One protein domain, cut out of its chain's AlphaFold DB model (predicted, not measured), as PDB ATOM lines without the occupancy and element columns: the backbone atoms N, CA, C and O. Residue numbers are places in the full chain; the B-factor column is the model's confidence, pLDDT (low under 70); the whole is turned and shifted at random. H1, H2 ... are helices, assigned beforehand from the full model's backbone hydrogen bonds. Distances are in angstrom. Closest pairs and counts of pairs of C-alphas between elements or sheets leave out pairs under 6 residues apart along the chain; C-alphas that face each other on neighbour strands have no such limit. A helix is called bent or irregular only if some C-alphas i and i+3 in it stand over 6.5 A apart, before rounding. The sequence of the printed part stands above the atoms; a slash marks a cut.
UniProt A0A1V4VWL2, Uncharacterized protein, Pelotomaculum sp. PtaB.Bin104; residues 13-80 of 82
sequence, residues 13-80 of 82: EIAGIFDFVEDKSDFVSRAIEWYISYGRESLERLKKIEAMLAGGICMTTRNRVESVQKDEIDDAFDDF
ATOM      1  N   GLU A  13     -23.525  19.522  94.003       92.94
ATOM      2  CA  GLU A  13     -24.422  18.898  94.985       92.94
ATOM      3  C   GLU A  13     -24.063  17.425  95.218       92.94
ATOM      4  O   GLU A  13     -23.873  16.992  96.352       92.94
ATOM      5  N   ILE A  14     -23.873  16.670  94.132       92.19
ATOM      6  CA  ILE A  14     -23.520  15.248  94.190       92.19
ATOM      7  C   ILE A  14     -22.078  15.052  94.664       92.19
ATOM      8  O   ILE A  14     -21.805  14.109  95.396       92.19
ATOM      9  N   ALA A  15     -21.162  15.946  94.284       93.06
ATOM     10  CA  ALA A  15     -19.779  15.920  94.752       93.06
ATOM     11  C   ALA A  15     -19.705  16.057  96.278       93.06
ATOM     12  O   ALA A  15     -18.977  15.302  96.912       93.06
ATOM     13  N   GLY A  16     -20.519  16.948  96.857       92.81
ATOM     14  CA  GLY A  16     -20.613  17.102  98.307       92.81
ATOM     15  C   GLY A  16     -21.045  15.811  99.000       92.81
ATOM     16  O   GLY A  16     -20.408  15.399  99.958       92.81
ATOM     17  N   ILE A  17     -22.070  15.130  98.484       91.12
ATOM     18  CA  ILE A  17     -22.525  13.839  99.029       91.12
ATOM     19  C   ILE A  17     -21.440  12.765  98.858       91.12
ATOM     20  O   ILE A  17     -21.163  11.999  99.779       91.12
ATOM     21  N   PHE A  18     -20.805  12.727  97.687       92.69
ATOM     22  CA  PHE A  18     -19.768  11.756  97.357       92.69
ATOM     23  C   PHE A  18     -18.508  11.907  98.220       92.69
ATOM     24  O   PHE A  18     -17.808  10.925  98.461       92.69
ATOM     25  N   ASP A  19     -18.214  13.109  98.717       93.75
ATOM     26  CA  ASP A  19     -17.054  13.341  99.574       93.75
ATOM     27  C   ASP A  19     -17.144  12.651 100.937       93.75
ATOM     28  O   ASP A  19     -16.098  12.315 101.493       93.75
ATOM     29  N   PHE A  20     -18.355  12.362 101.423       94.50
ATOM     30  CA  PHE A  20     -18.583  11.633 102.676       94.50
ATOM     31  C   PHE A  20     -18.506  10.108 102.533       94.50
ATOM     32  O   PHE A  20     -18.586   9.395 103.530       94.50
ATOM     33  N   VAL A  21     -18.364   9.588 101.313       93.56
ATOM     34  CA  VAL A  21     -18.227   8.148 101.080       93.56
ATOM     35  C   VAL A  21     -16.813   7.707 101.460       93.56
ATOM     36  O   VAL A  21     -15.838   8.202 100.892       93.56
ATOM     37  N   GLU A  22     -16.704   6.749 102.385       93.06
ATOM     38  CA  GLU A  22     -15.414   6.196 102.823       93.06
ATOM     39  C   GLU A  22     -14.689   5.463 101.685       93.06
ATOM     40  O   GLU A  22     -13.565   5.825 101.336       93.06
ATOM     41  N   ASP A  23     -15.340   4.479 101.051       94.38
ATOM     42  CA  ASP A  23     -14.782   3.767  99.895       94.38
ATOM     43  C   ASP A  23     -15.411   4.241  98.581       94.38
ATOM     44  O   ASP A  23     -16.388   3.696  98.058       94.38
ATOM     45  N   LYS A  24     -14.802   5.285  98.020       91.56
ATOM     46  CA  LYS A  24     -15.199   5.874  96.736       91.56
ATOM     47  C   LYS A  24     -15.081   4.882  95.575       91.56
ATOM     48  O   LYS A  24     -15.846   4.979  94.618       91.56
ATOM     49  N   SER A  25     -14.125   3.953  95.626       90.94
ATOM     50  CA  SER A  25     -13.882   3.015  94.527       90.94
ATOM     51  C   SER A  25     -14.918   1.897  94.517       90.94
ATOM     52  O   SER A  25     -15.457   1.583  93.452       90.94
ATOM     53  N   ASP A  26     -15.218   1.317  95.679       92.31
ATOM     54  CA  ASP A  26     -16.262   0.297  95.815       92.31
ATOM     55  C   ASP A  26     -17.639   0.883  95.489       92.31
ATOM     56  O   ASP A  26     -18.376   0.325  94.677       92.31
ATOM     57  N   PHE A  27     -17.938   2.079  96.007       92.88
ATOM     58  CA  PHE A  27     -19.193   2.769  95.714       92.88
ATOM     59  C   PHE A  27     -19.408   2.977  94.212       92.88
ATOM     60  O   PHE A  27     -20.466   2.642  93.678       92.88
ATOM     61  N   VAL A  28     -18.398   3.500  93.504       92.25
ATOM     62  CA  VAL A  28     -18.486   3.703  92.049       92.25
ATOM     63  C   VAL A  28     -18.608   2.368  91.317       92.25
ATOM     64  O   VAL A  28     -19.375   2.276  90.361       92.25
ATOM     65  N   SER A  29     -17.909   1.325  91.769       92.56
ATOM     66  CA  SER A  29     -17.986  -0.008  91.159       92.56
ATOM     67  C   SER A  29     -19.398  -0.587  91.262       92.56
ATOM     68  O   SER A  29     -19.958  -0.997  90.247       92.56
ATOM     69  N   ARG A  30     -20.015  -0.513  92.446       92.81
ATOM     70  CA  ARG A  30     -21.401  -0.942  92.679       92.81
ATOM     71  C   ARG A  30     -22.409  -0.118  91.888       92.81
ATOM     72  O   ARG A  30     -23.355  -0.673  91.339       92.81
ATOM     73  N   ALA A  31     -22.211   1.195  91.795       91.44
ATOM     74  CA  ALA A  31     -23.088   2.061  91.010       91.44
ATOM     75  C   ALA A  31     -23.038   1.711  89.512       91.44
ATOM     76  O   ALA A  31     -24.075   1.664  88.849       91.44
ATOM     77  N   ILE A  32     -21.842   1.432  88.981       91.62
ATOM     78  CA  ILE A  32     -21.661   0.993  87.592       91.62
ATOM     79  C   ILE A  32     -22.300  -0.382  87.375       91.62
ATOM     80  O   ILE A  32     -23.019  -0.561  86.395       91.62
ATOM     81  N   GLU A  33     -22.070  -1.333  88.279       92.88
ATOM     82  CA  GLU A  33     -22.667  -2.670  88.215       92.88
ATOM     83  C   GLU A  33     -24.196  -2.599  88.227       92.88
ATOM     84  O   GLU A  33     -24.846  -3.141  87.335       92.88
ATOM     85  N   TRP A  34     -24.772  -1.848  89.168       94.19
ATOM     86  CA  TRP A  34     -26.212  -1.615  89.227       94.19
ATOM     87  C   TRP A  34     -26.737  -0.995  87.930       94.19
ATOM     88  O   TRP A  34     -27.770  -1.417  87.408       94.19
ATOM     89  N   TYR A  35     -26.017  -0.018  87.368       91.44
ATOM     90  CA  TYR A  35     -26.433   0.631  86.131       91.44
ATOM     91  C   TYR A  35     -26.456  -0.331  84.937       91.44
ATOM     92  O   TYR A  35     -27.399  -0.300  84.145       91.44
ATOM     93  N   ILE A  36     -25.431  -1.178  84.817       91.25
ATOM     94  CA  ILE A  36     -25.322  -2.172  83.742       91.25
ATOM     95  C   ILE A  36     -26.414  -3.235  83.879       91.25
ATOM     96  O   ILE A  36     -27.039  -3.576  82.877       91.25
ATOM     97  N   SER A  37     -26.654  -3.726  85.095       93.19
ATOM     98  CA  SER A  37     -27.615  -4.803  85.347       93.19
ATOM     99  C   SER A  37     -29.068  -4.334  85.265       93.19
ATOM    100  O   SER A  37     -29.902  -5.026  84.692       93.19
ATOM    101  N   TYR A  38     -29.379  -3.151  85.808       90.94
ATOM    102  CA  TYR A  38     -30.767  -2.711  86.022       90.94
ATOM    103  C   TYR A  38     -31.034  -1.263  85.616       90.94
ATOM    104  O   TYR A  38     -32.172  -0.900  85.298       90.94
ATOM    105  N   GLY A  39     -30.010  -0.409  85.648       88.06
ATOM    106  CA  GLY A  39     -30.189   1.035  85.522       88.06
ATOM    107  C   GLY A  39     -30.777   1.460  84.184       88.06
ATOM    108  O   GLY A  39     -31.582   2.388  84.148       88.06
ATOM    109  N   ARG A  40     -30.434   0.782  83.084       87.62
ATOM    110  CA  ARG A  40     -30.952   1.149  81.758       87.62
ATOM    111  C   ARG A  40     -32.470   0.995  81.661       87.62
ATOM    112  O   ARG A  40     -33.149   1.948  81.289       87.62
ATOM    113  N   GLU A  41     -32.983  -0.174  82.027       89.81
ATOM    114  CA  GLU A  41     -34.417  -0.468  81.979       89.81
ATOM    115  C   GLU A  41     -35.187   0.348  83.024       89.81
ATOM    116  O   GLU A  41     -36.228   0.933  82.725       89.81
ATOM    117  N   SER A  42     -34.631   0.469  84.232       89.81
ATOM    118  CA  SER A  42     -35.214   1.289  85.298       89.81
ATOM    119  C   SER A  42     -35.368   2.751  84.873       89.81
ATOM    120  O   SER A  42     -36.420   3.351  85.085       89.81
ATOM    121  N   LEU A  43     -34.354   3.328  84.217       90.25
ATOM    122  CA  LEU A  43     -34.418   4.705  83.723       90.25
ATOM    123  C   LEU A  43     -35.436   4.880  82.597       90.25
ATOM    124  O   LEU A  43     -36.075   5.927  82.518       90.25
ATOM    125  N   GLU A  44     -35.593   3.892  81.721       90.00
ATOM    126  CA  GLU A  44     -36.602   3.942  80.663       90.00
ATOM    127  C   GLU A  44     -38.019   3.920  81.244       90.00
ATOM    128  O   GLU A  44     -38.854   4.756  80.887       90.00
ATOM    129  N   ARG A  45     -38.267   3.033  82.214       88.88
ATOM    130  CA  ARG A  45     -39.538   2.973  82.946       88.88
ATOM    131  C   ARG A  45     -39.814   4.279  83.699       88.88
ATOM    132  O   ARG A  45     -40.920   4.805  83.598       88.88
ATOM    133  N   LEU A  46     -38.815   4.851  84.376       90.38
ATOM    134  CA  LEU A  46     -38.947   6.138  85.072       90.38
ATOM    135  C   LEU A  46     -39.282   7.283  84.114       90.38
ATOM    136  O   LEU A  46     -40.210   8.040  84.382       90.38
ATOM    137  N   LYS A  47     -38.604   7.373  82.965       90.62
ATOM    138  CA  LYS A  47     -38.920   8.372  81.930       90.62
ATOM    139  C   LYS A  47     -40.341   8.222  81.398       90.62
ATOM    140  O   LYS A  47     -41.002   9.219  81.124       90.62
ATOM    141  N   LYS A  48     -40.829   6.987  81.253       89.00
ATOM    142  CA  LYS A  48     -42.211   6.721  80.835       89.00
ATOM    143  C   LYS A  48     -43.214   7.231  81.873       89.00
ATOM    144  O   LYS A  48     -44.194   7.866  81.494       89.00
ATOM    145  N   ILE A  49     -42.956   6.996  83.160       89.06
ATOM    146  CA  ILE A  49     -43.784   7.511  84.261       89.06
ATOM    147  C   ILE A  49     -43.750   9.043  84.286       89.06
ATOM    148  O   ILE A  49     -44.800   9.678  84.346       89.06
ATOM    149  N   GLU A  50     -42.566   9.648  84.179       88.88
ATOM    150  CA  GLU A  50     -42.404  11.105  84.121       88.88
ATOM    151  C   GLU A  50     -43.191  11.711  82.951       88.88
ATOM    152  O   GLU A  50     -43.916  12.685  83.136       88.88
ATOM    153  N   ALA A  51     -43.137  11.090  81.770       87.12
ATOM    154  CA  ALA A  51     -43.910  11.517  80.608       87.12
ATOM    155  C   ALA A  51     -45.429  11.390  80.821       87.12
ATOM    156  O   ALA A  51     -46.177  12.259  80.377       87.12
ATOM    157  N   MET A  52     -45.901  10.349  81.517       85.62
ATOM    158  CA  MET A  52     -47.322  10.204  81.873       85.62
ATOM    159  C   MET A  52     -47.788  11.303  82.836       85.62
ATOM    160  O   MET A  52     -48.881  11.847  82.666       85.62
ATOM    161  N   LEU A  53     -46.951  11.653  83.819       85.75
ATOM    162  CA  LEU A  53     -47.230  12.706  84.797       85.75
ATOM    163  C   LEU A  53     -47.193  14.101  84.157       85.75
ATOM    164  O   LEU A  53     -48.119  14.888  84.343       85.75
ATOM    165  N   ALA A  54     -46.161  14.394  83.363       82.62
ATOM    166  CA  ALA A  54     -46.002  15.672  82.668       82.62
ATOM    167  C   ALA A  54     -47.028  15.861  81.538       82.62
ATOM    168  O   ALA A  54     -47.463  16.979  81.274       82.62
ATOM    169  N   GLY A  55     -47.447  14.767  80.894       72.88
ATOM    170  CA  GLY A  55     -48.478  14.755  79.858       72.88
ATOM    171  C   GLY A  55     -49.906  14.934  80.382       72.88
ATOM    172  O   GLY A  55     -50.836  14.957  79.580       72.88
ATOM    173  N   GLY A  56     -50.105  15.053  81.700       57.19
ATOM    174  CA  GLY A  56     -51.423  15.305  82.274       57.19
ATOM    175  C   GLY A  56     -52.413  14.162  82.050       57.19
ATOM    176  O   GLY A  56     -53.610  14.421  81.927       57.19
ATOM    177  N   ILE A  57     -51.958  12.900  82.033       53.59
ATOM    178  CA  ILE A  57     -52.865  11.743  82.098       53.59
ATOM    179  C   ILE A  57     -53.352  11.602  83.548       53.59
ATOM    180  O   ILE A  57     -53.087  10.641  84.261       53.59
ATOM    181  N   CYS A  58     -54.107  12.602  83.991       46.56
ATOM    182  CA  CYS A  58     -55.175  12.383  84.937       46.56
ATOM    183  C   CYS A  58     -56.232  11.581  84.171       46.56
ATOM    184  O   CYS A  58     -57.090  12.154  83.500       46.56
ATOM    185  N   MET A  59     -56.160  10.248  84.227       47.06
ATOM    186  CA  MET A  59     -57.287   9.379  83.873       47.06
ATOM    187  C   MET A  59     -58.391   9.570  84.923       47.06
ATOM    188  O   MET A  59     -58.694   8.696  85.725       47.06
ATOM    189  N   THR A  60     -58.997  10.756  84.930       46.47
ATOM    190  CA  THR A  60     -60.331  10.995  85.475       46.47
ATOM    191  C   THR A  60     -61.336  10.804  84.345       46.47
ATOM    192  O   THR A  60     -61.884  11.737  83.773       46.47
ATOM    193  N   THR A  61     -61.581   9.545  84.007       40.78
ATOM    194  CA  THR A  61     -62.802   9.086  83.325       40.78
ATOM    195  C   THR A  61     -63.128   7.723  83.935       40.78
ATOM    196  O   THR A  61     -62.578   6.703  83.558       40.78
ATOM    197  N   ARG A  62     -63.723   7.712  85.129       40.25
ATOM    198  CA  ARG A  62     -65.175   7.653  85.363       40.25
ATOM    199  C   ARG A  62     -65.792   6.327  84.883       40.25
ATOM    200  O   ARG A  62     -66.054   6.146  83.704       40.25
ATOM    201  N   ASN A  63     -66.149   5.519  85.886       44.69
ATOM    202  CA  ASN A  63     -67.202   4.498  85.915       44.69
ATOM    203  C   ASN A  63     -66.967   3.158  85.194       44.69
ATOM    204  O   ASN A  63     -67.532   2.914  84.133       44.69
ATOM    205  N   ARG A  64     -66.406   2.195  85.928       35.88
ATOM    206  CA  ARG A  64     -67.204   1.047  86.392       35.88
ATOM    207  C   ARG A  64     -66.553   0.474  87.645       35.88
ATOM    208  O   ARG A  64     -65.448  -0.046  87.599       35.88
ATOM    209  N   VAL A  65     -67.249   0.600  88.772       44.81
ATOM    210  CA  VAL A  65     -67.073  -0.323  89.893       44.81
ATOM    211  C   VAL A  65     -67.601  -1.659  89.378       44.81
ATOM    212  O   VAL A  65     -68.774  -1.975  89.546       44.81
ATOM    213  N   GLU A  66     -66.780  -2.389  88.638       42.06
ATOM    214  CA  GLU A  66     -66.892  -3.836  88.623       42.06
ATOM    215  C   GLU A  66     -65.922  -4.302  89.693       42.06
ATOM    216  O   GLU A  66     -64.737  -3.983  89.670       42.06
ATOM    217  N   SER A  67     -66.500  -4.917  90.716       50.59
ATOM    218  CA  SER A  67     -65.825  -5.565  91.826       50.59
ATOM    219  C   SER A  67     -64.654  -6.401  91.314       50.59
ATOM    220  O   SER A  67     -64.858  -7.529  90.866       50.59
ATOM    221  N   VAL A  68     -63.448  -5.837  91.372       45.25
ATOM    222  CA  VAL A  68     -62.207  -6.580  91.169       45.25
ATOM    223  C   VAL A  68     -62.144  -7.578  92.316       45.25
ATOM    224  O   VAL A  68     -62.068  -7.195  93.487       45.25
ATOM    225  N   GLN A  69     -62.337  -8.851  91.975       52.72
ATOM    226  CA  GLN A  69     -62.243  -9.956  92.915       52.72
ATOM    227  C   GLN A  69     -60.837  -9.970  93.512       52.72
ATOM    228  O   GLN A  69     -59.851  -9.650  92.854       52.72
ATOM    229  N   LYS A  70     -60.791 -10.281  94.802       52.06
ATOM    230  CA  LYS A  70     -59.680 -10.089  95.736       52.06
ATOM    231  C   LYS A  70     -58.492 -11.041  95.496       52.06
ATOM    232  O   LYS A  70     -57.729 -11.265  96.422       52.06
ATOM    233  N   ASP A  71     -58.346 -11.580  94.289       54.50
ATOM    234  CA  ASP A  71     -57.417 -12.678  94.011       54.50
ATOM    235  C   ASP A  71     -56.185 -12.217  93.203       54.50
ATOM    236  O   ASP A  71     -55.104 -12.749  93.397       54.50
ATOM    237  N   GLU A  72     -56.272 -11.159  92.384       52.78
ATOM    238  CA  GLU A  72     -55.138 -10.741  91.526       52.78
ATOM    239  C   GLU A  72     -54.067  -9.887  92.234       52.78
ATOM    240  O   GLU A  72     -52.975  -9.690  91.702       52.78
ATOM    241  N   ILE A  73     -54.360  -9.335  93.419       54.78
ATOM    242  CA  ILE A  73     -53.402  -8.481  94.150       54.78
ATOM    243  C   ILE A  73     -52.441  -9.324  95.002       54.78
ATOM    244  O   ILE A  73     -51.291  -8.920  95.172       54.78
ATOM    245  N   ASP A  74     -52.887 -10.483  95.497       53.88
ATOM    246  CA  ASP A  74     -52.052 -11.368  96.322       53.88
ATOM    247  C   ASP A  74     -50.963 -12.055  95.470       53.88
ATOM    248  O   ASP A  74     -49.801 -12.075  95.878       53.88
ATOM    249  N   ASP A  75     -51.273 -12.456  94.229       54.78
ATOM    250  CA  ASP A  75     -50.292 -13.065  93.312       54.78
ATOM    251  C   ASP A  75     -49.122 -12.118  92.965       54.78
ATOM    252  O   ASP A  75     -47.975 -12.545  92.830       54.78
ATOM    253  N   ALA A  76     -49.382 -10.811  92.854       57.09
ATOM    254  CA  ALA A  76     -48.349  -9.817  92.546       57.09
ATOM    255  C   ALA A  76     -47.433  -9.497  93.744       57.09
ATOM    256  O   ALA A  76     -46.336  -8.968  93.555       57.09
ATOM    257  N   PHE A  77     -47.881  -9.784  94.971       52.41
ATOM    258  CA  PHE A  77     -47.074  -9.637  96.182       52.41
ATOM    259  C   PHE A  77     -46.221 -10.881  96.451       52.41
ATOM    260  O   PHE A  77     -45.076 -10.732  96.878       52.41
ATOM    261  N   ASP A  78     -46.728 -12.078  96.148       56.56
ATOM    262  CA  ASP A  78     -45.966 -13.325  96.289       56.56
ATOM    263  C   ASP A  78     -44.771 -13.386  95.319       56.56
ATOM    264  O   ASP A  78     -43.685 -13.824  95.705       56.56
ATOM    265  N   ASP A  79     -44.905 -12.827  94.110       54.25
ATOM    266  CA  ASP A  79     -43.807 -12.713  93.131       54.25
ATOM    267  C   ASP A  79     -42.719 -11.689  93.541       54.25
ATOM    268  O   ASP A  79     -41.640 -11.638  92.952       54.25
ATOM    269  N   PHE A  80     -42.980 -10.863  94.563       48.47
ATOM    270  CA  PHE A  80     -42.014  -9.910  95.125       48.47
ATOM    271  C   PHE A  80     -41.184 -10.510  96.277       48.47
ATOM    272  O   PHE A  80     -40.178  -9.920  96.678       48.47
TER     273      PHE A  80
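What this domain is: This is residues 13 to 80 of the 82 residues of an uncharacterized protein of Pelotomaculum sp. PtaB.Bin104 (UniProt A0A1V4VWL2). One long helix, H2, makes a corner where it bends, and from its far end a long bare link sweeps round to a short helix, H3, that stands free. A second short helix, H1, sits near the other end of H2, and no two helices pack into a core. The printed part has 68 residues with three named helices, in the order H1, H2, H3, and no named strand; the class is all helix. The whole is extended, with a radius of gyration of the C-alphas of 19.9 A, and spans 54 by 32 by 21 A.

Where its parts are: H2, residues 24 to 54, was assigned as one helix by its hydrogen bonds but is bent: C-alphas 37 and 40 are 7.7 A apart. Arm H2a, residues 24 to 37, begins at C-alpha 24 (-15.199, 5.874, 96.736) and is 19.9 A long from first to last C-alpha. Arm H2b, residues 40 to 54, is 20.9 A long and ends at C-alpha 54 (-46.002, 15.672, 82.668). H1, residues 13 to 19, measures 10.3 A, and H3, residues 72 to 78, measures 10.7 A and ends at C-alpha 78 (-45.966, -13.325, 96.289).

How they stand to each other: H2a and H2b are about perpendicular, at 76 degrees. H1 and H2a are close but not clearly touching; their closest C-alphas, of Phe 18 and Lys 24, are 7.5 A apart. They run opposite ways at a steep tilt of 57 degrees. H1 is apart from H2b and H3, and H3 is apart from both arms. Every O i to N i+4 pair is within hydrogen-bond range in H1, H2a and H2b; in H3 1 of 3 is, beside 1 of 4 O i to N i+3 pairs.

The domain as a whole: The two C-alphas farthest apart, of Glu 22 and Arg 64, are 54.6 A apart. The printed part has no cut. The link from H1 to H2 is tight and that from H2 to H3, residues 55 to 71, is long. Residues 44 to 80 stand free, of which 44 to 54 belong to H2 and 72 to 78 to H3. The mean pLDDT of the printed part is 75.5, and residues 56 to 80 are under 70.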